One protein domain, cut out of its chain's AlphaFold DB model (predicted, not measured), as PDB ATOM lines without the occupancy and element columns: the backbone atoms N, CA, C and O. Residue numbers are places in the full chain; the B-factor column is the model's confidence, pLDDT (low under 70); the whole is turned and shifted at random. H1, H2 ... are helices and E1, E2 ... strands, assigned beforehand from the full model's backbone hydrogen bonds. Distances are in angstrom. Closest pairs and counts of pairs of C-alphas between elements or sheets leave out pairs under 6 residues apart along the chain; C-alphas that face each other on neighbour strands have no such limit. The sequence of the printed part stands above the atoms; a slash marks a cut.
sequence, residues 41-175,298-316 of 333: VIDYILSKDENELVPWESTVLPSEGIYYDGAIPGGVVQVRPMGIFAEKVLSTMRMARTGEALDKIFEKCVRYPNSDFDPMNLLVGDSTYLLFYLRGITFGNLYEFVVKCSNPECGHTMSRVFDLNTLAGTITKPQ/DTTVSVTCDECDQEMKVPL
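AT A GLANCE: This is residues 41 to 175 and 298 to 316 of the 333 residues of an uncharacterized protein of Candidatus Lokiarchaeota archaeon (UniProt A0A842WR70). A loose body is gathered round helix H5, with the short strand hairpin E1 E2 on one side of it and the helical hairpin H3 H4 nearby, and an arm of two strand hairpins, E3 E4 and E5 E6, reaches away from the body. H1 and H2 lead off toward the far end, and H6 joins the base of the arm to the body beside H5. The printed part has 154 residues with six named helices and six named strands, in the order H1 H2 E1 E2 H3 H4 H5 E3 E4 H6 E5 E6; the strands form three two-stranded antiparallel sheets, E1 - E2, E3 - E4 and E5 - E6. The class is mixed, helices and strands, and the whole is loose, with a radius of gyration of the C-alphas of 18.4 A and spans of 58 by 46 by 29 A.

HOW THE PARTS SIT: H1, residues 41 to 47, and H2, residues 50 to 53, are close but not clearly touching; their closest C-alphas, Ile 45 and Leu 53, are 7.6 A apart. E1, residues 57 to 60, and E2, residues 76 to 79, form an antiparallel hairpin, with N 57 and O 79 at 2.8 A. Residues 78 to 79 of E2 also pair, antiparallel, with residues 110 to 111. H3, residues 84 to 91, and H4, residues 100 to 109, touch as a helical hairpin at a shallow tilt of 16 degrees, opposite ways; their closest C-alphas, Val 89 and Ala 101, are 5.9 A apart. H5, residues 124 to 139, and E1 are near each other, with 6 pairs of C-alphas within 10 A. E3, residues 142 to 148, and E4, residues 157 to 163, form an antiparallel hairpin, with N 145 and O 160 at 2.9 A. H6, residues 164 to 170, is close to H5 but not clearly touching, at a shallow tilt of 29 degrees, opposite ways; their closest C-alphas, Gly 136 and Leu 164, are 6.8 A apart. E5, residues 300 to 304, and E6, residues 311 to 315, form an antiparallel hairpin, with N 303 and O 312 at 2.8 A. E4 and E5 are near each other, with 5 pairs of C-alphas within 10 A. In H1, H3, H4 and H5 every O i to N i+4 pair is within hydrogen-bond range; H2 is too short for one, and H6 has 0 of 3, but 4 of 4 O i to N i+3 pairs.

IN THESE COORDINATES: H1 begins at C-alpha 41, (-32.962, -59.595, -13.861). H5 runs 22.3 A, E4 19.8 A, E3 19.4 A and H4 14.2 A from first to last C-alpha. E6 ends at C-alpha 315, (-10.128, -31.422, -38.181).

THE WHOLE: The two C-alphas farthest apart are those of Asp 43 and Glu 153, 60.7 A. Residues 176 to 297 are not printed, and C-alphas 175 and 298 are 16.0 A apart across the cut. The links E1 to E2 and H4 to H5 are long. Mean pLDDT of the printed part is 85.9; residues 85 to 99 are under 70.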
ATOM      1  N   VAL A  41     -33.474 -60.777 -13.150       86.75
ATOM      2  CA  VAL A  41     -32.962 -59.595 -13.861       86.75
ATOM      3  C   VAL A  41     -32.941 -59.823 -15.371       86.75
ATOM      4  O   VAL A  41     -33.343 -58.941 -16.129       86.75
ATOM      5  N   ILE A  42     -32.520 -61.005 -15.832       86.94
ATOM      6  CA  ILE A  42     -32.570 -61.348 -17.260       86.94
ATOM      7  C   ILE A  42     -34.019 -61.364 -17.746       86.94
ATOM      8  O   ILE A  42     -34.324 -60.738 -18.761       86.94
ATOM      9  N   ASP A  43     -34.917 -62.016 -17.010       88.06
ATOM     10  CA  ASP A  43     -36.341 -62.058 -17.347       88.06
ATOM     11  C   ASP A  43     -36.955 -60.649 -17.346       88.06
ATOM     12  O   ASP A  43     -37.753 -60.321 -18.225       88.06
ATOM     13  N   TYR A  44     -36.524 -59.776 -16.427       86.06
ATOM     14  CA  TYR A  44     -36.907 -58.366 -16.412       86.06
ATOM     15  C   TYR A  44     -36.470 -57.642 -17.690       86.06
ATOM     16  O   TYR A  44     -37.309 -57.042 -18.359       86.06
ATOM     17  N   ILE A  45     -35.197 -57.755 -18.079       86.38
ATOM     18  CA  ILE A  45     -34.664 -57.149 -19.310       86.38
ATOM     19  C   ILE A  45     -35.414 -57.669 -20.542       86.38
ATOM     20  O   ILE A  45     -35.807 -56.886 -21.399       86.38
ATOM     21  N   LEU A  46     -35.645 -58.982 -20.630       87.50
ATOM     22  CA  LEU A  46     -36.333 -59.602 -21.766       87.50
ATOM     23  C   LEU A  46     -37.823 -59.237 -21.841       87.50
ATOM     24  O   LEU A  46     -38.413 -59.321 -22.917       87.50
ATOM     25  N   SER A  47     -38.431 -58.844 -20.719       87.94
ATOM     26  CA  SER A  47     -39.831 -58.407 -20.662       87.94
ATOM     27  C   SER A  47     -40.052 -56.950 -21.086       87.94
ATOM     28  O   SER A  47     -41.195 -56.560 -21.322       87.94
ATOM     29  N   LYS A  48     -38.981 -56.150 -21.170       84.56
ATOM     30  CA  LYS A  48     -39.031 -54.705 -21.417       84.56
ATOM     31  C   LYS A  48     -38.865 -54.365 -22.891       84.56
ATOM     32  O   LYS A  48     -38.143 -55.039 -23.625       84.56
ATOM     33  N   ASP A  49     -39.520 -53.288 -23.321       83.00
ATOM     34  CA  ASP A  49     -39.295 -52.738 -24.654       83.00
ATOM     35  C   ASP A  49     -37.900 -52.090 -24.751       83.00
ATOM     36  O   ASP A  49     -37.376 -51.551 -23.775       83.00
ATOM     37  N   GLU A  50     -37.291 -52.106 -25.942       78.06
ATOM     38  CA  GLU A  50     -35.966 -51.505 -26.160       78.06
ATOM     39  C   GLU A  50     -35.943 -50.020 -25.760       78.06
ATOM     40  O   GLU A  50     -34.943 -49.550 -25.222       78.06
ATOM     41  N   ASN A  51     -37.045 -49.289 -25.971       78.94
ATOM     42  CA  ASN A  51     -37.133 -47.870 -25.623       78.94
ATOM     43  C   ASN A  51     -37.164 -47.626 -24.100       78.94
ATOM     44  O   ASN A  51     -36.875 -46.514 -23.673       78.94
ATOM     45  N   GLU A  52     -37.512 -48.631 -23.287       79.62
ATOM     46  CA  GLU A  52     -37.457 -48.544 -21.818       79.62
ATOM     47  C   GLU A  52     -36.049 -48.819 -21.278       79.62
ATOM     48  O   GLU A  52     -35.695 -48.344 -20.205       79.62
ATOM     49  N   LEU A  53     -35.245 -49.589 -22.014       80.44
ATOM     50  CA  LEU A  53     -33.874 -49.936 -21.634       80.44
ATOM     51  C   LEU A  53     -32.852 -48.919 -22.159       80.44
ATOM     52  O   LEU A  53     -31.815 -48.701 -21.536       80.44
ATOM     53  N   VAL A  54     -33.137 -48.322 -23.317       81.31
ATOM     54  CA  VAL A  54     -32.308 -47.312 -23.977       81.31
ATOM     55  C   VAL A  54     -33.236 -46.168 -24.399       81.31
ATOM     56  O   VAL A  54     -33.859 -46.247 -25.466       81.31
ATOM     57  N   PRO A  55     -33.385 -45.134 -23.553       82.31
ATOM     58  CA  PRO A  55     -34.384 -44.103 -23.753       82.31
ATOM     59  C   PRO A  55     -33.967 -43.182 -24.895       82.31
ATOM     60  O   PRO A  55     -32.807 -43.130 -25.310       82.31
ATOM     61  N   TRP A  56     -34.946 -42.439 -25.397       88.94
ATOM     62  CA  TRP A  56     -34.692 -41.342 -26.315       88.94
ATOM     63  C   TRP A  56     -34.470 -40.064 -25.526       88.94
ATOM     64  O   TRP A  56     -35.269 -39.710 -24.662       88.94
ATOM     65  N   GLU A  57     -33.417 -39.353 -25.882       90.00
ATOM     66  CA  GLU A  57     -33.067 -38.047 -25.344       90.00
ATOM     67  C   GLU A  57     -33.334 -36.990 -26.409       90.00
ATOM     68  O   GLU A  57     -33.266 -37.270 -27.606       90.00
ATOM     69  N   SER A  58     -33.682 -35.775 -25.993       92.00
ATOM     70  CA  SER A  58     -33.922 -34.679 -26.933       92.00
ATOM     71  C   SER A  58     -32.683 -33.804 -27.034       92.00
ATOM     72  O   SER A  58     -32.078 -33.461 -26.025       92.00
ATOM     73  N   THR A  59     -32.335 -33.419 -28.254       93.56
ATOM     74  CA  THR A  59     -31.251 -32.478 -28.536       93.56
ATOM     75  C   THR A  59     -31.701 -31.454 -29.577       93.56
ATOM     76  O   THR A  59     -32.613 -31.720 -30.368       93.56
ATOM     77  N   VAL A  60     -31.082 -30.275 -29.562       95.06
ATOM     78  CA  VAL A  60     -31.387 -29.171 -30.472       95.06
ATOM     79  C   VAL A  60     -30.298 -29.085 -31.535       95.06
ATOM     80  O   VAL A  60     -29.113 -28.975 -31.237       95.06
ATOM     81  N   LEU A  61     -30.699 -29.132 -32.803       95.69
ATOM     82  CA  LEU A  61     -29.781 -28.974 -33.923       95.69
ATOM     83  C   LEU A  61     -29.200 -27.549 -33.966       95.69
ATOM     84  O   LEU A  61     -29.951 -26.594 -33.760       95.69
ATOM     85  N   PRO A  62     -27.919 -27.376 -34.350       94.94
ATOM     86  CA  PRO A  62     -27.302 -26.062 -34.533       94.94
ATOM     87  C   PRO A  62     -28.097 -25.107 -35.424       94.94
ATOM     88  O   PRO A  62     -28.070 -23.902 -35.201       94.94
ATOM     89  N   SER A  63     -28.803 -25.625 -36.432       93.62
ATOM     90  CA  SER A  63     -29.659 -24.830 -37.321       93.62
ATOM     91  C   SER A  63     -30.973 -24.343 -36.713       93.62
ATOM     92  O   SER A  63     -31.707 -23.623 -37.393       93.62
ATOM     93  N   GLU A  64     -31.319 -24.791 -35.503       93.94
ATOM     94  CA  GLU A  64     -32.618 -24.570 -34.851       93.94
ATOM     95  C   GLU A  64     -33.811 -25.007 -35.730       93.94
ATOM     96  O   GLU A  64     -34.953 -24.590 -35.539       93.94
ATOM     97  N   GLY A  65     -33.559 -25.872 -36.721       92.12
ATOM     98  CA  GLY A  65     -34.581 -26.443 -37.591       92.12
ATOM     99  C   GLY A  65     -35.100 -25.522 -38.703       92.12
ATOM    100  O   GLY A  65     -35.958 -25.928 -39.490       92.12
ATOM    101  N   ILE A  66     -34.571 -24.299 -38.797       92.00
ATOM    102  CA  ILE A  66     -35.086 -23.216 -39.654       92.00
ATOM    103  C   ILE A  66     -35.075 -23.594 -41.140       92.00
ATOM    104  O   ILE A  66     -35.977 -23.236 -41.891       92.00
ATOM    105  N   TYR A  67     -34.075 -24.362 -41.567       91.50
ATOM    106  CA  TYR A  67     -33.806 -24.644 -42.979       91.50
ATOM    107  C   TYR A  67     -34.384 -25.981 -43.469       91.50
ATOM    108  O   TYR A  67     -33.849 -26.603 -44.393       91.50
ATOM    109  N   TYR A  68     -35.454 -26.448 -42.825       92.44
ATOM    110  CA  TYR A  68     -36.124 -27.711 -43.148       92.44
ATOM    111  C   TYR A  68     -37.614 -27.540 -43.450       92.44
ATOM    112  O   TYR A  68     -38.375 -28.485 -43.267       92.44
ATOM    113  N   ASP A  69     -38.045 -26.346 -43.865       90.06
ATOM    114  CA  ASP A  69     -39.436 -26.058 -44.250       90.06
ATOM    115  C   ASP A  69     -40.462 -26.474 -43.174       90.06
ATOM    116  O   ASP A  69     -41.542 -26.986 -43.463       90.06
ATOM    117  N   GLY A  70     -40.095 -26.308 -41.897       90.19
ATOM    118  CA  GLY A  70     -40.923 -26.689 -40.749       90.19
ATOM    119  C   GLY A  70     -40.950 -28.188 -40.421       90.19
ATOM    120  O   GLY A  70     -41.632 -28.579 -39.477       90.19
ATOM    121  N   ALA A  71     -40.199 -29.039 -41.133       92.69
ATOM    122  CA  ALA A  71     -40.144 -30.478 -40.858       92.69
ATOM    123  C   ALA A  71     -39.488 -30.823 -39.507       92.69
ATOM    124  O   ALA A  71     -39.760 -31.887 -38.947       92.69
ATOM    125  N   ILE A  72     -38.635 -29.935 -38.983       93.94
ATOM    126  CA  ILE A  72     -37.983 -30.070 -37.674       93.94
ATOM    127  C   ILE A  72     -38.246 -28.787 -36.866       93.94
ATOM    128  O   ILE A  72     -37.386 -27.910 -36.810       93.94
ATOM    129  N   PRO A  73     -39.443 -28.612 -36.282       93.25
ATOM    130  CA  PRO A  73     -39.783 -27.395 -35.549       93.25
ATOM    131  C   PRO A  73     -38.861 -27.201 -34.337       93.25
ATOM    132  O   PRO A  73     -38.634 -28.127 -33.560       93.25
ATOM    133  N   GLY A  74     -38.303 -25.994 -34.200       91.00
ATOM    134  CA  GLY A  74     -37.368 -25.645 -33.121       91.00
ATOM    135  C   GLY A  74     -36.043 -26.412 -33.150       91.00
ATOM    136  O   GLY A  74     -35.296 -26.363 -32.182       91.00
ATOM    137  N   GLY A  75     -35.760 -27.165 -34.221       93.00
ATOM    138  CA  GLY A  75     -34.539 -27.960 -34.340       93.00
ATOM    139  C   GLY A  75     -34.474 -29.145 -33.384       93.00
ATOM    140  O   GLY A  75     -33.417 -29.752 -33.272       93.00
ATOM    141  N   VAL A  76     -35.568 -29.484 -32.700       95.69
ATOM    142  CA  VAL A  76     -35.571 -30.557 -31.705       95.69
ATOM    143  C   VAL A  76     -35.654 -31.904 -32.411       95.69
ATOM    144  O   VAL A  76     -36.583 -32.169 -33.178       95.69
ATOM    145  N   VAL A  77     -34.691 -32.777 -32.132       95.62
ATOM    146  CA  VAL A  77     -34.695 -34.172 -32.579       95.62
ATOM    147  C   VAL A  77     -34.461 -35.094 -31.395       95.62
ATOM    148  O   VAL A  77     -33.846 -34.714 -30.400       95.62
ATOM    149  N   GLN A  78     -34.951 -36.322 -31.511       94.44
ATOM    150  CA  GLN A  78     -34.714 -37.357 -30.518       94.44
ATOM    151  C   GLN A  78     -33.529 -38.217 -30.942       94.44
ATOM    152  O   GLN A  78     -33.450 -38.664 -32.084       94.44
ATOM    153  N   VAL A  79     -32.618 -38.483 -30.021       92.75
ATOM    154  CA  VAL A  79     -31.420 -39.292 -30.230       92.75
ATOM    155  C   VAL A  79     -31.341 -40.381 -29.176       92.75
ATOM    156  O   VAL A  79     -31.900 -40.251 -28.092       92.75
ATOM    157  N   ARG A  80     -30.673 -41.483 -29.500       89.75
ATOM    158  CA  ARG A  80     -30.384 -42.537 -28.527       89.75
ATOM    159  C   ARG A  80     -28.999 -43.136 -28.754       89.75
ATOM    160  O   ARG A  80     -28.535 -43.145 -29.902       89.75
ATOM    161  N   PRO A  81     -28.360 -43.685 -27.709       88.75
ATOM    162  CA  PRO A  81     -27.096 -44.390 -27.845       88.75
ATOM    163  C   PRO A  81     -27.151 -45.529 -28.870       88.75
ATOM    164  O   PRO A  81     -28.160 -46.217 -29.050       88.75
ATOM    165  N   MET A  82     -26.032 -45.744 -29.552       84.94
ATOM    166  CA  MET A  82     -25.872 -46.815 -30.529       84.94
ATOM    167  C   MET A  82     -25.763 -48.175 -29.823       84.94
ATOM    168  O   MET A  82     -24.800 -48.445 -29.112       84.94
ATOM    169  N   GLY A  83     -26.723 -49.069 -30.067       78.88
ATOM    170  CA  GLY A  83     -26.658 -50.458 -29.599       78.88
ATOM    171  C   GLY A  83     -25.769 -51.372 -30.461       78.88
ATOM    172  O   GLY A  83     -25.113 -50.950 -31.417       78.88
ATOM    173  N   ILE A  84     -25.837 -52.682 -30.198       71.44
ATOM    174  CA  ILE A  84     -25.053 -53.735 -30.887       71.44
ATOM    175  C   ILE A  84     -25.250 -53.719 -32.418       71.44
ATOM    176  O   ILE A  84     -24.359 -54.092 -33.185       71.44
ATOM    177  N   PHE A  85     -26.422 -53.298 -32.901       65.19
ATOM    178  CA  PHE A  85     -26.686 -53.206 -34.338       65.19
ATOM    179  C   PHE A  85     -25.802 -52.156 -35.028       65.19
ATOM    180  O   PHE A  85     -25.252 -52.427 -36.096       65.19
ATOM    181  N   ALA A  86     -25.627 -50.985 -34.417       62.44
ATOM    182  CA  ALA A  86     -24.781 -49.926 -34.958       62.44
ATOM    183  C   ALA A  86     -23.296 -50.333 -34.938       62.44
ATOM    184  O   ALA A  86     -22.593 -50.126 -35.926       62.44
ATOM    185  N   GLU A  87     -22.845 -51.037 -33.897       65.19
ATOM    186  CA  GLU A  87     -21.494 -51.615 -33.832       65.19
ATOM    187  C   GLU A  87     -21.241 -52.642 -34.958       65.19
ATOM    188  O   GLU A  87     -20.197 -52.632 -35.621       65.19
ATOM    189  N   LYS A  88     -22.233 -53.490 -35.266       67.12
ATOM    190  CA  LYS A  88     -22.188 -54.408 -36.421       67.12
ATOM    191  C   LYS A  88     -22.142 -53.671 -37.761       67.12
ATOM    192  O   LYS A  88     -21.445 -54.103 -38.676       67.12
ATOM    193  N   VAL A  89     -22.872 -52.564 -37.899       64.81
ATOM    194  CA  VAL A  89     -22.841 -51.735 -39.116       64.81
ATOM    195  C   VAL A  89     -21.450 -51.122 -39.312       64.81
ATOM    196  O   VAL A  89     -20.915 -51.159 -40.422       64.81
ATOM    197  N   LEU A  90     -20.834 -50.634 -38.235       64.44
ATOM    198  CA  LEU A  90     -19.533 -49.964 -38.253       64.44
ATOM    199  C   LEU A  90     -18.345 -50.916 -38.441       64.44
ATOM    200  O   LEU A  90     -17.399 -50.577 -39.149       64.44
ATOM    201  N   SER A  91     -18.414 -52.124 -37.880       59.25
ATOM    202  CA  SER A  91     -17.367 -53.152 -38.015       59.25
ATOM    203  C   SER A  91     -17.261 -53.751 -39.424       59.25
ATOM    204  O   SER A  91     -16.245 -54.357 -39.777       59.25
ATOM    205  N   THR A  92     -18.265 -53.563 -40.287       56.00
ATOM    206  CA  THR A  92     -18.161 -54.003 -41.683       56.00
ATOM    207  C   THR A  92     -17.332 -53.019 -42.523       56.00
ATOM    208  O   THR A  92     -17.799 -51.955 -42.930       56.00
ATOM    209  N   MET A  93     -16.100 -53.418 -42.876       45.34
ATOM    210  CA  MET A  93     -15.106 -52.623 -43.634       45.34
ATOM    211  C   MET A  93     -15.624 -51.917 -44.907       45.34
ATOM    212  O   MET A  93     -15.011 -50.958 -45.386       45.34
ATOM    213  N   ARG A  94     -16.722 -52.392 -45.507       46.69
ATOM    214  CA  ARG A  94     -17.309 -51.808 -46.721       46.69
ATOM    215  C   ARG A  94     -18.164 -50.571 -46.422       46.69
ATOM    216  O   ARG A  94     -18.057 -49.608 -47.175       46.69
ATOM    217  N   MET A  95     -18.950 -50.578 -45.341       46.97
ATOM    218  CA  MET A  95     -19.911 -49.508 -45.020       46.97
ATOM    219  C   MET A  95     -19.227 -48.260 -44.449       46.97
ATOM    220  O   MET A  95     -19.605 -47.140 -44.799       46.97
ATOM    221  N   ALA A  96     -18.148 -48.439 -43.678       47.03
ATOM    222  CA  ALA A  96     -17.306 -47.341 -43.193       47.03
ATOM    223  C   ALA A  96     -16.663 -46.526 -44.340       47.03
ATOM    224  O   ALA A  96     -16.416 -45.332 -44.208       47.03
ATOM    225  N   ARG A  97     -16.427 -47.153 -45.505       48.06
ATOM    226  CA  ARG A  97     -15.808 -46.520 -46.688       48.06
ATOM    227  C   ARG A  97     -16.811 -45.924 -47.684       48.06
ATOM    228  O   ARG A  97     -16.405 -45.207 -48.605       48.06
ATOM    229  N   THR A  98     -18.098 -46.265 -47.591       53.59
ATOM    230  CA  THR A  98     -19.134 -45.845 -48.557       53.59
ATOM    231  C   THR A  98     -20.047 -44.738 -48.041       53.59
ATOM    232  O   THR A  98     -20.781 -44.183 -48.855       53.59
ATOM    233  N   GLY A  99     -19.980 -44.390 -46.752       63.47
ATOM    234  CA  GLY A  99     -20.916 -43.459 -46.108       63.47
ATOM    235  C   GLY A  99     -22.263 -44.102 -45.750       63.47
ATOM    236  O   GLY A  99     -23.035 -43.519 -45.001       63.47
ATOM    237  N   GLU A 100     -22.517 -45.335 -46.204       70.56
ATOM    238  CA  GLU A 100     -23.747 -46.094 -45.932       70.56
ATOM    239  C   GLU A 100     -23.894 -46.470 -44.451       70.56
ATOM    240  O   GLU A 100     -25.010 -46.645 -43.969       70.56
ATOM    241  N   ALA A 101     -22.779 -46.590 -43.716       73.12
ATOM    242  CA  ALA A 101     -22.822 -46.806 -42.271       73.12
ATOM    243  C   ALA A 101     -23.476 -45.624 -41.546       73.12
ATOM    244  O   ALA A 101     -24.321 -45.831 -40.682       73.12
ATOM    245  N   LEU A 102     -23.113 -44.397 -41.934       76.12
ATOM    246  CA  LEU A 102     -23.666 -43.183 -41.339       76.12
ATOM    247  C   LEU A 102     -25.163 -43.074 -41.625       76.12
ATOM    248  O   LEU A 102     -25.926 -42.784 -40.713       76.12
ATOM    249  N   ASP A 103     -25.590 -43.383 -42.853       81.50
ATOM    250  CA  ASP A 103     -27.010 -43.375 -43.229       81.50
ATOM    251  C   ASP A 103     -27.845 -44.278 -42.304       81.50
ATOM    252  O   ASP A 103     -28.856 -43.838 -41.763       81.50
ATOM    253  N   LYS A 104     -27.370 -45.502 -42.036       81.88
ATOM    254  CA  LYS A 104     -28.033 -46.436 -41.110       81.88
ATOM    255  C   LYS A 104     -28.009 -45.977 -39.655       81.88
ATOM    256  O   LYS A 104     -28.937 -46.284 -38.914       81.88
ATOM    257  N   ILE A 105     -26.944 -45.295 -39.232       84.94
ATOM    258  CA  ILE A 105     -26.852 -44.745 -37.877       84.94
ATOM    259  C   ILE A 105     -27.922 -43.674 -37.689       84.94
ATOM    260  O   ILE A 105     -28.696 -43.780 -36.743       84.94
ATOM    261  N   PHE A 106     -28.031 -42.714 -38.614       88.31
ATOM    262  CA  PHE A 106     -29.075 -41.689 -38.553       88.31
ATOM    263  C   PHE A 106     -30.479 -42.300 -38.585       88.31
ATOM    264  O   PHE A 106     -31.307 -41.936 -37.763       88.31
ATOM    265  N   GLU A 107     -30.724 -43.291 -39.447       87.44
ATOM    266  CA  GLU A 107     -32.024 -43.974 -39.540       87.44
ATOM    267  C   GLU A 107     -32.440 -44.691 -38.236       87.44
ATOM    268  O   GLU A 107     -33.627 -44.813 -37.943       87.44
ATOM    269  N   LYS A 108     -31.484 -45.218 -37.458       85.94
ATOM    270  CA  LYS A 108     -31.774 -46.051 -36.272       85.94
ATOM    271  C   LYS A 108     -31.602 -45.345 -34.933       85.94
ATOM    272  O   LYS A 108     -32.187 -45.801 -33.944       85.94
ATOM    273  N   CYS A 109     -30.780 -44.303 -34.894       89.50
ATOM    274  CA  CYS A 109     -30.373 -43.623 -33.665       89.50
ATOM    275  C   CYS A 109     -30.889 -42.185 -33.592       89.50
ATOM    276  O   CYS A 109     -30.707 -41.553 -32.559       89.50
ATOM    277  N   VAL A 110     -31.531 -41.676 -34.651       92.88
ATOM    278  CA  VAL A 110     -32.157 -40.349 -34.668       92.88
ATOM    279  C   VAL A 110     -33.614 -40.476 -35.103       92.88
ATOM    280  O   VAL A 110     -33.930 -41.119 -36.102       92.88
ATOM    281  N   ARG A 111     -34.509 -39.861 -34.335       93.56
ATOM    282  CA  ARG A 111     -35.933 -39.710 -34.622       93.56
ATOM    283  C   ARG A 111     -36.225 -38.239 -34.878       93.56
ATOM    284  O   ARG A 111     -35.891 -37.371 -34.072       93.56
ATOM    285  N   TYR A 112     -36.865 -37.979 -36.008       93.94
ATOM    286  CA  TYR A 112     -37.274 -36.643 -36.420       93.94
ATOM    287  C   TYR A 112     -38.750 -36.425 -36.063       93.94
ATOM    288  O   TYR A 112     -39.520 -37.389 -36.114       93.94
ATOM    289  N   PRO A 113     -39.170 -35.188 -35.734       91.56
ATOM    290  CA  PRO A 113     -40.575 -34.883 -35.453       91.56
ATOM    291  C   PRO A 113     -41.516 -35.258 -36.605       91.56
ATOM    292  O   PRO A 113     -42.613 -35.762 -36.378       91.56
ATOM    293  N   ASN A 114     -41.069 -35.049 -37.845       91.31
ATOM    294  CA  ASN A 114     -41.744 -35.533 -39.040       91.31
ATOM    295  C   ASN A 114     -41.167 -36.899 -39.457       91.31
ATOM    296  O   ASN A 114     -39.995 -36.991 -39.822       91.31
ATOM    297  N   SER A 115     -41.997 -37.947 -39.444       85.44
ATOM    298  CA  SER A 115     -41.595 -39.317 -39.801       85.44
ATOM    299  C   SER A 115     -41.157 -39.483 -41.257       85.44
ATOM    300  O   SER A 115     -40.407 -40.408 -41.558       85.44
ATOM    301  N   ASP A 116     -41.604 -38.596 -42.147       88.31
ATOM    302  CA  ASP A 116     -41.288 -38.638 -43.578       88.31
ATOM    303  C   ASP A 116     -40.007 -37.859 -43.916       88.31
ATOM    304  O   ASP A 116     -39.588 -37.801 -45.076       88.31
ATOM    305  N   PHE A 117     -39.370 -37.239 -42.917       92.44
ATOM    306  CA  PHE A 117     -38.129 -36.507 -43.120       92.44
ATOM    307  C   PHE A 117     -36.981 -37.462 -43.470       92.44
ATOM    308  O   PHE A 117     -36.552 -38.280 -42.658       92.44
ATOM    309  N   ASP A 118     -36.447 -37.327 -44.686       92.38
ATOM    310  CA  ASP A 118     -35.271 -38.080 -45.122       92.38
ATOM    311  C   ASP A 118     -33.994 -37.508 -44.470       92.38
ATOM    312  O   ASP A 118     -33.634 -36.353 -44.740       92.38
ATOM    313  N   PRO A 119     -33.233 -38.309 -43.689       91.69
ATOM    314  CA  PRO A 119     -31.967 -37.889 -43.095       91.69
ATOM    315  C   PRO A 119     -30.948 -37.359 -44.105       91.69
ATOM    316  O   PRO A 119     -30.010 -36.667 -43.712       91.69
ATOM    317  N   MET A 120     -31.065 -37.692 -45.394       90.44
ATOM    318  CA  MET A 120     -30.206 -37.169 -46.459       90.44
ATOM    319  C   MET A 120     -30.398 -35.666 -46.719       90.44
ATOM    320  O   MET A 120     -29.504 -35.035 -47.294       90.44
ATOM    321  N   ASN A 121     -31.519 -35.090 -46.277       92.94
ATOM    322  CA  ASN A 121     -31.820 -33.662 -46.388       92.94
ATOM    323  C   ASN A 121     -31.264 -32.826 -45.230       92.94
ATOM    324  O   ASN A 121     -31.358 -31.602 -45.290       92.94
ATOM    325  N   LEU A 122     -30.645 -33.444 -44.216       92.81
ATOM    326  CA  LEU A 122     -29.947 -32.708 -43.161       92.81
ATOM    327  C   LEU A 122     -28.844 -31.814 -43.738       92.81
ATOM    328  O   LEU A 122     -28.121 -32.205 -44.663       92.81
ATOM    329  N   LEU A 123     -28.686 -30.632 -43.147       91.56
ATOM    330  CA  LEU A 123     -27.519 -29.781 -43.341       91.56
ATOM    331  C   LEU A 123     -26.250 -30.528 -42.928       91.56
ATOM    332  O   LEU A 123     -26.252 -31.335 -41.996       91.56
ATOM    333  N   VAL A 124     -25.141 -30.235 -43.607       87.88
ATOM    334  CA  VAL A 124     -23.848 -30.847 -43.260       87.88
ATOM    335  C   VAL A 124     -23.455 -30.523 -41.816       87.88
ATOM    336  O   VAL A 124     -23.019 -31.431 -41.107       87.88
ATOM    337  N   GLY A 125     -23.671 -29.287 -41.357       89.00
ATOM    338  CA  GLY A 125     -23.378 -28.870 -39.982       89.00
ATOM    339  C   GLY A 125     -24.169 -29.654 -38.937       89.00
ATOM    340  O   GLY A 125     -23.566 -30.285 -38.073       89.00
ATOM    341  N   ASP A 126     -25.493 -29.728 -39.081       93.81
ATOM    342  CA  ASP A 126     -26.359 -30.505 -38.182       93.81
ATOM    343  C   ASP A 126     -26.025 -31.998 -38.192       93.81
ATOM    344  O   ASP A 126     -25.985 -32.648 -37.151       93.81
ATOM    345  N   SER A 127     -25.731 -32.556 -39.369       90.88
ATOM    346  CA  SER A 127     -25.324 -33.958 -39.466       90.88
ATOM    347  C   SER A 127     -23.982 -34.229 -38.790       90.88
ATOM    348  O   SER A 127     -23.781 -35.303 -38.230       90.88
ATOM    349  N   THR A 128     -23.070 -33.254 -38.818       88.94
ATOM    350  CA  THR A 128     -21.783 -33.338 -38.128       88.94
ATOM    351  C   THR A 128     -22.002 -33.257 -36.623       88.94
ATOM    352  O   THR A 128     -21.505 -34.116 -35.903       88.94
ATOM    353  N   TYR A 129     -22.818 -32.311 -36.153       93.19
ATOM    354  CA  TYR A 129     -23.216 -32.211 -34.748       93.19
ATOM    355  C   TYR A 129     -23.796 -33.526 -34.225       93.19
ATOM    356  O   TYR A 129     -23.249 -34.105 -33.292       93.19
ATOM    357  N   LEU A 130     -24.826 -34.062 -34.887       92.88
ATOM    358  CA  LEU A 130     -25.459 -35.317 -34.481       92.88
ATOM    359  C   LEU A 130     -24.481 -36.498 -34.480       92.88
ATOM    360  O   LEU A 130     -24.582 -37.378 -33.634       92.88
ATOM    361  N   LEU A 131     -23.524 -36.534 -35.411       89.44
ATOM    362  CA  LEU A 131     -22.513 -37.586 -35.458       89.44
ATOM    363  C   LEU A 131     -21.617 -37.577 -34.211       89.44
ATOM    364  O   LEU A 131     -21.385 -38.632 -33.617       89.44
ATOM    365  N   PHE A 132     -21.117 -36.403 -33.821       88.81
ATOM    366  CA  PHE A 132     -20.333 -36.247 -32.595       88.81
ATOM    367  C   PHE A 132     -21.198 -36.432 -31.345       88.81
ATOM    368  O   PHE A 132     -20.723 -37.023 -30.377       88.81
ATOM    369  N   TYR A 133     -22.476 -36.051 -31.410       91.31
ATOM    370  CA  TYR A 133     -23.422 -36.262 -30.323       91.31
ATOM    371  C   TYR A 133     -23.645 -37.738 -30.025       91.31
ATOM    372  O   TYR A 133     -23.390 -38.206 -28.918       91.31
ATOM    373  N   LEU A 134     -24.024 -38.501 -31.053       89.25
ATOM    374  CA  LEU A 134     -24.214 -39.946 -30.958       89.25
ATOM    375  C   LEU A 134     -22.948 -40.651 -30.473       89.25
ATOM    376  O   LEU A 134     -23.025 -41.626 -29.727       89.25
ATOM    377  N   ARG A 135     -21.774 -40.161 -30.883       86.44
ATOM    378  CA  ARG A 135     -20.499 -40.667 -30.387       86.44
ATOM    379  C   ARG A 135     -20.394 -40.460 -28.873       86.44
ATOM    380  O   ARG A 135     -20.140 -41.446 -28.182       86.44
ATOM    381  N   GLY A 136     -20.586 -39.233 -28.386       88.81
ATOM    382  CA  GLY A 136     -20.481 -38.876 -26.966       88.81
ATOM    383  C   GLY A 136     -21.351 -39.755 -26.069       88.81
ATOM    384  O   GLY A 136     -20.825 -40.473 -25.220       88.81
ATOM    385  N   ILE A 137     -22.649 -39.835 -26.369       87.38
ATOM    386  CA  ILE A 137     -23.612 -40.612 -25.568       87.38
ATOM    387  C   ILE A 137     -23.417 -42.137 -25.649       87.38
ATOM    388  O   ILE A 137     -23.937 -42.872 -24.816       87.38
ATOM    389  N   THR A 138     -22.699 -42.643 -26.661       85.56
ATOM    390  CA  THR A 138     -22.476 -44.094 -26.824       85.56
ATOM    391  C   THR A 138     -21.154 -44.557 -26.219       85.56
ATOM    392  O   THR A 138     -21.086 -45.610 -25.588       85.56
ATOM    393  N   PHE A 139     -20.069 -43.826 -26.481       84.81
ATOM    394  CA  PHE A 139     -18.704 -44.273 -26.176       84.81
ATOM    395  C   PHE A 139     -17.986 -43.377 -25.163       84.81
ATOM    396  O   PHE A 139     -16.833 -43.659 -24.824       84.81
ATOM    397  N   GLY A 140     -18.659 -42.330 -24.686       87.69
ATOM    398  CA  GLY A 140     -18.112 -41.283 -23.839       87.69
ATOM    399  C   GLY A 140     -17.512 -40.120 -24.635       87.69
ATOM    400  O   GLY A 140     -17.207 -40.223 -25.828       87.69
ATOM    401  N   ASN A 141     -17.291 -39.005 -23.938       88.38
ATOM    402  CA  ASN A 141     -16.868 -37.741 -24.550       88.38
ATOM    403  C   ASN A 141     -15.369 -37.655 -24.825       88.38
ATOM    404  O   ASN A 141     -14.954 -36.954 -25.742       88.38
ATOM    405  N   LEU A 142     -14.540 -38.442 -24.141       90.56
ATOM    406  CA  LEU A 142     -13.099 -38.467 -24.394       90.56
ATOM    407  C   LEU A 142     -12.796 -39.200 -25.700       90.56
ATOM    408  O   LEU A 142     -13.029 -40.402 -25.804       90.56
ATOM    409  N   TYR A 143     -12.309 -38.480 -26.708       87.81
ATOM    410  CA  TYR A 143     -11.925 -39.000 -28.016       87.81
ATOM    411  C   TYR A 143     -10.425 -39.117 -28.188       87.81
ATOM    412  O   TYR A 143      -9.728 -38.109 -28.215       87.81
ATOM    413  N   GLU A 144      -9.943 -40.344 -28.377       89.31
ATOM    414  CA  GLU A 144      -8.558 -40.593 -28.752       89.31
ATOM    415  C   GLU A 144      -8.402 -40.694 -30.273       89.31
ATOM    416  O   GLU A 144      -9.063 -41.498 -30.937       89.31
ATOM    417  N   PHE A 145      -7.487 -39.904 -30.827       86.88
ATOM    418  CA  PHE A 145      -7.171 -39.915 -32.245       86.88
ATOM    419  C   PHE A 145      -5.683 -39.705 -32.494       86.88
ATOM    420  O   PHE A 145      -4.961 -39.084 -31.718       86.88
ATOM    421  N   VAL A 146      -5.234 -40.222 -33.633       88.56
ATOM    422  CA  VAL A 146      -3.838 -40.155 -34.050       88.56
ATOM    423  C   VAL A 146      -3.659 -39.040 -35.071       88.56
ATOM    424  O   VAL A 146      -4.356 -38.995 -36.088       88.56
ATOM    425  N   VAL A 147      -2.691 -38.164 -34.821       89.56
ATOM    426  CA  VAL A 147      -2.337 -37.042 -35.692       89.56
ATOM    427  C   VAL A 147      -0.916 -37.219 -36.190       89.56
ATOM    428  O   VAL A 147      -0.001 -37.510 -35.424       89.56
ATOM    429  N   LYS A 148      -0.722 -37.001 -37.490       91.50
ATOM    430  CA  LYS A 148       0.607 -36.886 -38.080       91.50
ATOM    431  C   LYS A 148       1.000 -35.416 -38.166       91.50
ATOM    432  O   LYS A 148       0.246 -34.627 -38.730       91.50
ATOM    433  N   CYS A 149       2.187 -35.083 -37.671       90.94
ATOM    434  CA  CYS A 149       2.768 -33.751 -37.748       90.94
ATOM    435  C   CYS A 149       2.761 -33.222 -39.193       90.94
ATOM    436  O   CYS A 149       3.172 -33.919 -40.128       90.94
ATOM    437  N   SER A 150       2.303 -31.979 -39.369       88.38
ATOM    438  CA  SER A 150       2.204 -31.305 -40.670       88.38
ATOM    439  C   SER A 150       3.560 -30.863 -41.220       88.38
ATOM    440  O   SER A 150       3.697 -30.723 -42.436       88.38
ATOM    441  N   ASN A 151       4.566 -30.683 -40.353       89.75
ATOM    442  CA  ASN A 151       5.934 -30.381 -40.766       89.75
ATOM    443  C   ASN A 151       6.519 -31.566 -41.573       89.75
ATOM    444  O   ASN A 151       6.690 -32.652 -41.001       89.75
ATOM    445  N   PRO A 152       6.853 -31.378 -42.869       88.00
ATOM    446  CA  PRO A 152       7.378 -32.436 -43.731       88.00
ATOM    447  C   PRO A 152       8.706 -33.044 -43.268       88.00
ATOM    448  O   PRO A 152       9.001 -34.173 -43.655       88.00
ATOM    449  N   GLU A 153       9.498 -32.310 -42.483       91.25
ATOM    450  CA  GLU A 153      10.792 -32.777 -41.969       91.25
ATOM    451  C   GLU A 153      10.649 -33.651 -40.718       91.25
ATOM    452  O   GLU A 153      11.476 -34.526 -40.486       91.25
ATOM    453  N   CYS A 154       9.577 -33.456 -39.947       90.75
ATOM    454  CA  CYS A 154       9.298 -34.224 -38.735       90.75
ATOM    455  C   CYS A 154       8.464 -35.469 -39.058       90.75
ATOM    456  O   CYS A 154       8.908 -36.599 -38.877       90.75
ATOM    457  N   GLY A 155       7.239 -35.290 -39.567       87.62
ATOM    458  CA  GLY A 155       6.344 -36.404 -39.895       87.62
ATOM    459  C   GLY A 155       5.976 -37.333 -38.725       87.62
ATOM    460  O   GLY A 155       5.379 -38.385 -38.986       87.62
ATOM    461  N   HIS A 156       6.297 -36.955 -37.481       92.06
ATOM    462  CA  HIS A 156       5.987 -37.705 -36.265       92.06
ATOM    463  C   HIS A 156       4.489 -37.965 -36.130       92.06
ATOM    464  O   HIS A 156       3.662 -37.177 -36.586       92.06
ATOM    465  N   THR A 157       4.136 -39.089 -35.516       92.81
ATOM    466  CA  THR A 157       2.748 -39.505 -35.318       92.81
ATOM    467  C   THR A 157       2.479 -39.621 -33.827       92.81
ATOM    468  O   THR A 157       3.130 -40.414 -33.159       92.81
ATOM    469  N   MET A 158       1.516 -38.850 -33.328       91.94
ATOM    470  CA  MET A 158       1.189 -38.746 -31.902       91.94
ATOM    471  C   MET A 158      -0.283 -39.081 -31.651       91.94
ATOM    472  O   MET A 158      -1.122 -38.874 -32.532       91.94
ATOM    473  N   SER A 159      -0.593 -39.578 -30.453       90.75
ATOM    474  CA  SER A 159      -1.972 -39.771 -29.994       90.75
ATOM    475  C   SER A 159      -2.425 -38.564 -29.176       90.75
ATOM    476  O   SER A 159      -1.662 -38.033 -28.369       90.75
ATOM    477  N   ARG A 160      -3.661 -38.115 -29.383       90.69
ATOM    478  CA  ARG A 160      -4.287 -37.017 -28.642       90.69
ATOM    479  C   ARG A 160      -5.630 -37.465 -28.110       90.69
ATOM    480  O   ARG A 160      -6.368 -38.159 -28.801       90.69
ATOM    481  N   VAL A 161      -5.941 -37.020 -26.897       91.12
ATOM    482  CA  VAL A 161      -7.267 -37.156 -26.296       91.12
ATOM    483  C   VAL A 161      -7.935 -35.790 -26.323       91.12
ATOM    484  O   VAL A 161      -7.326 -34.798 -25.928       91.12
ATOM    485  N   PHE A 162      -9.168 -35.737 -26.805       90.69
ATOM    486  CA  PHE A 162      -9.964 -34.522 -26.902       90.69
ATOM    487  C   PHE A 162     -11.340 -34.747 -26.290       90.69
ATOM    488  O   PHE A 162     -11.979 -35.758 -26.565       90.69
ATOM    489  N   ASP A 163     -11.793 -33.813 -25.463       92.12
ATOM    490  CA  ASP A 163     -13.123 -33.868 -24.869       92.12
ATOM    491  C   ASP A 163     -14.159 -33.269 -25.830       92.12
ATOM    492  O   ASP A 163     -14.134 -32.070 -26.120       92.12
ATOM    493  N   LEU A 164     -15.073 -34.106 -26.328       90.81
ATOM    494  CA  LEU A 164     -16.131 -33.687 -27.247       90.81
ATOM    495  C   LEU A 164     -17.088 -32.655 -26.649       90.81
ATOM    496  O   LEU A 164     -17.663 -31.891 -27.421       90.81
ATOM    497  N   ASN A 165     -17.206 -32.561 -25.321       90.44
ATOM    498  CA  ASN A 165     -18.028 -31.532 -24.679       90.44
ATOM    499  C   ASN A 165     -17.592 -30.114 -25.048       90.44
ATOM    500  O   ASN A 165     -18.407 -29.200 -25.117       90.44
ATOM    501  N   THR A 166     -16.317 -29.927 -25.389       91.38
ATOM    502  CA  THR A 166     -15.812 -28.623 -25.830       91.38
ATOM    503  C   THR A 166     -16.407 -28.156 -27.165       91.38
ATOM    504  O   THR A 166     -16.400 -26.956 -27.435       91.38
ATOM    505  N   LEU A 167     -16.974 -29.060 -27.977       90.56
ATOM    506  CA  LEU A 167     -17.643 -28.715 -29.238       90.56
ATOM    507  C   LEU A 167     -18.966 -27.974 -29.021       90.56
ATOM    508  O   LEU A 167     -19.394 -27.242 -29.909       90.56
ATOM    509  N   ALA A 168     -19.597 -28.109 -27.852       88.75
ATOM    510  CA  ALA A 168     -20.789 -27.332 -27.508       88.75
ATOM    511  C   ALA A 168     -20.509 -25.820 -27.576       88.75
ATOM    512  O   ALA A 168     -21.293 -25.045 -28.118       88.75
ATOM    513  N   GLY A 169     -19.322 -25.403 -27.126       88.44
ATOM    514  CA  GLY A 169     -18.878 -24.010 -27.187       88.44
ATOM    515  C   GLY A 169     -18.545 -23.503 -28.596       88.44
ATOM    516  O   GLY A 169     -18.287 -22.312 -28.758       88.44
ATOM    517  N   THR A 170     -18.532 -24.375 -29.612       90.25
ATOM    518  CA  THR A 170     -18.251 -24.013 -31.012       90.25
ATOM    519  C   THR A 170     -19.496 -24.021 -31.895       90.25
ATOM    520  O   THR A 170     -19.379 -23.875 -33.114       90.25
ATOM    521  N   ILE A 171     -20.686 -24.178 -31.302       91.25
ATOM    522  CA  ILE A 171     -21.955 -24.161 -32.030       91.25
ATOM    523  C   ILE A 171     -22.183 -22.777 -32.649       91.25
ATOM    524  O   ILE A 171     -22.335 -21.767 -31.958       91.25
ATOM    525  N   THR A 172     -22.274 -22.749 -33.975       88.88
ATOM    526  CA  THR A 172     -22.698 -21.578 -34.743       88.88
ATOM    527  C   THR A 172     -24.186 -21.690 -35.038       88.88
ATOM    528  O   THR A 172     -24.627 -22.625 -35.709       88.88
ATOM    529  N   LYS A 173     -24.951 -20.714 -34.546       89.69
ATOM    530  CA  LYS A 173     -26.404 -20.600 -34.728       89.69
ATOM    531  C   LYS A 173     -26.791 -20.030 -36.100       89.69
ATOM    532  O   LYS A 173     -25.979 -19.333 -36.720       89.69
ATOM    533  N   PRO A 174     -28.028 -20.265 -36.577       87.06
ATOM    534  CA  PRO A 174     -28.509 -19.715 -37.839       87.06
ATOM    535  C   PRO A 174     -28.514 -18.180 -37.827       87.06
ATOM    536  O   PRO A 174     -29.015 -17.536 -36.908       87.06
ATOM    537  N   GLN A 175     -28.007 -17.575 -38.902       84.69
ATOM    538  CA  GLN A 175     -28.025 -16.124 -39.097       84.69
ATOM    539  C   GLN A 175     -29.325 -15.676 -39.785       84.69
ATOM    540  O   GLN A 175     -29.322 -15.307 -40.958       84.69
ATOM    541  N   ASP A 298     -17.632 -26.305 -35.046       87.75
ATOM    542  CA  ASP A 298     -16.237 -26.338 -35.483       87.75
ATOM    543  C   ASP A 298     -15.538 -27.567 -34.902       87.75
ATOM    544  O   ASP A 298     -15.320 -27.678 -33.697       87.75
ATOM    545  N   THR A 299     -15.173 -28.496 -35.784       86.38
ATOM    546  CA  THR A 299     -14.431 -29.719 -35.441       86.38
ATOM    547  C   THR A 299     -12.913 -29.535 -35.522       86.38
ATOM    548  O   THR A 299     -12.169 -30.514 -35.466       86.38
ATOM    549  N   THR A 300     -12.429 -28.315 -35.750       88.69
ATOM    550  CA  THR A 300     -11.005 -28.022 -35.916       88.69
ATOM    551  C   THR A 300     -10.338 -27.840 -34.563       88.69
ATOM    552  O   THR A 300     -10.655 -26.922 -33.816       88.69
ATOM    553  N   VAL A 301      -9.350 -28.683 -34.270       89.12
ATOM    554  CA  VAL A 301      -8.617 -28.655 -33.004       89.12
ATOM    555  C   VAL A 301      -7.170 -28.235 -33.220       89.12
ATOM    556  O   VAL A 301      -6.527 -28.632 -34.196       89.12
ATOM    557  N   SER A 302      -6.651 -27.418 -32.309       90.38
ATOM    558  CA  SER A 302      -5.234 -27.058 -32.273       90.38
ATOM    559  C   SER A 302      -4.453 -28.159 -31.564       90.38
ATOM    560  O   SER A 302      -4.754 -28.515 -30.428       90.38
ATOM    561  N   VAL A 303      -3.449 -28.701 -32.242       91.12
ATOM    562  CA  VAL A 303      -2.554 -29.740 -31.736       91.12
ATOM    563  C   VAL A 303      -1.125 -29.240 -31.871       91.12
ATOM    564  O   VAL A 303      -0.729 -28.774 -32.938       91.12
ATOM    565  N   THR A 304      -0.343 -29.363 -30.809       92.94
ATOM    566  CA  THR A 304       1.098 -29.086 -30.830       92.94
ATOM    567  C   THR A 304       1.851 -30.388 -31.075       92.94
ATOM    568  O   THR A 304       1.433 -31.438 -30.598       92.94
ATOM    569  N   CYS A 305       2.928 -30.371 -31.856       92.75
ATOM    570  CA  CYS A 305       3.747 -31.563 -32.064       92.75
ATOM    571  C   CYS A 305       4.667 -31.830 -30.865       92.75
ATOM    572  O   CYS A 305       5.417 -30.939 -30.495       92.75
ATOM    573  N   ASP A 306       4.682 -33.059 -30.336       93.00
ATOM    574  CA  ASP A 306       5.556 -33.437 -29.206       93.00
ATOM    575  C   ASP A 306       7.058 -33.487 -29.563       93.00
ATOM    576  O   ASP A 306       7.900 -33.529 -28.671       93.00
ATOM    577  N   GLU A 307       7.415 -33.512 -30.856       92.12
ATOM    578  CA  GLU A 307       8.818 -33.583 -31.306       92.12
ATOM    579  C   GLU A 307       9.399 -32.256 -31.802       92.12
ATOM    580  O   GLU A 307      10.596 -32.021 -31.655       92.12
ATOM    581  N   CYS A 308       8.597 -31.425 -32.472       92.88
ATOM    582  CA  CYS A 308       9.093 -30.212 -33.130       92.88
ATOM    583  C   CYS A 308       8.368 -28.936 -32.702       92.88
ATOM    584  O   CYS A 308       8.561 -27.903 -33.338       92.88
ATOM    585  N   ASP A 309       7.504 -29.028 -31.685       92.88
ATOM    586  CA  ASP A 309       6.711 -27.932 -31.108       92.88
ATOM    587  C   ASP A 309       5.849 -27.153 -32.117       92.88
ATOM    588  O   ASP A 309       5.288 -26.100 -31.816       92.88
ATOM    589  N   GLN A 310       5.694 -27.677 -33.334       91.94
ATOM    590  CA  GLN A 310       4.875 -27.062 -34.363       91.94
ATOM    591  C   GLN A 310       3.400 -27.146 -33.966       91.94
ATOM    592  O   GLN A 310       2.840 -28.239 -33.852       91.94
ATOM    593  N   GLU A 311       2.753 -25.992 -33.839       93.00
ATOM    594  CA  GLU A 311       1.301 -25.913 -33.734       93.00
ATOM    595  C   GLU A 311       0.648 -26.158 -35.095       93.00
ATOM    596  O   GLU A 311       1.071 -25.634 -36.134       93.00
ATOM    597  N   MET A 312      -0.410 -26.959 -35.091       90.88
ATOM    598  CA  MET A 312      -1.189 -27.280 -36.273       90.88
ATOM    599  C   MET A 312      -2.672 -27.390 -35.940       90.88
ATOM    600  O   MET A 312      -3.062 -27.941 -34.918       90.88
ATOM    601  N   LYS A 313      -3.509 -26.888 -36.847       89.25
ATOM    602  CA  LYS A 313      -4.962 -27.044 -36.780       89.25
ATOM    603  C   LYS A 313      -5.374 -28.260 -37.592       89.25
ATOM    604  O   LYS A 313      -5.036 -28.356 -38.774       89.25
ATOM    605  N   VAL A 314      -6.079 -29.191 -36.963       87.00
ATOM    606  CA  VAL A 314      -6.463 -30.470 -37.562       87.00
ATOM    607  C   VAL A 314      -7.958 -30.682 -37.346       87.00
ATOM    608  O   VAL A 314      -8.414 -30.550 -36.214       87.00
ATOM    609  N   PRO A 315      -8.745 -31.008 -38.386       84.06
ATOM    610  CA  PRO A 315     -10.128 -31.422 -38.181       84.06
ATOM    611  C   PRO A 315     -10.161 -32.766 -37.449       84.06
ATOM    612  O   PRO A 315      -9.394 -33.671 -37.793       84.06
ATOM    613  N   LEU A 316     -11.056 -32.914 -36.470       84.50
ATOM    614  CA  LEU A 316     -11.238 -34.169 -35.748       84.50
ATOM    615  C   LEU A 316     -11.506 -35.306 -36.743       84.50
ATOM    616  O   LEU A 316     -12.479 -35.261 -37.504       84.50
TER     617      LEU A 316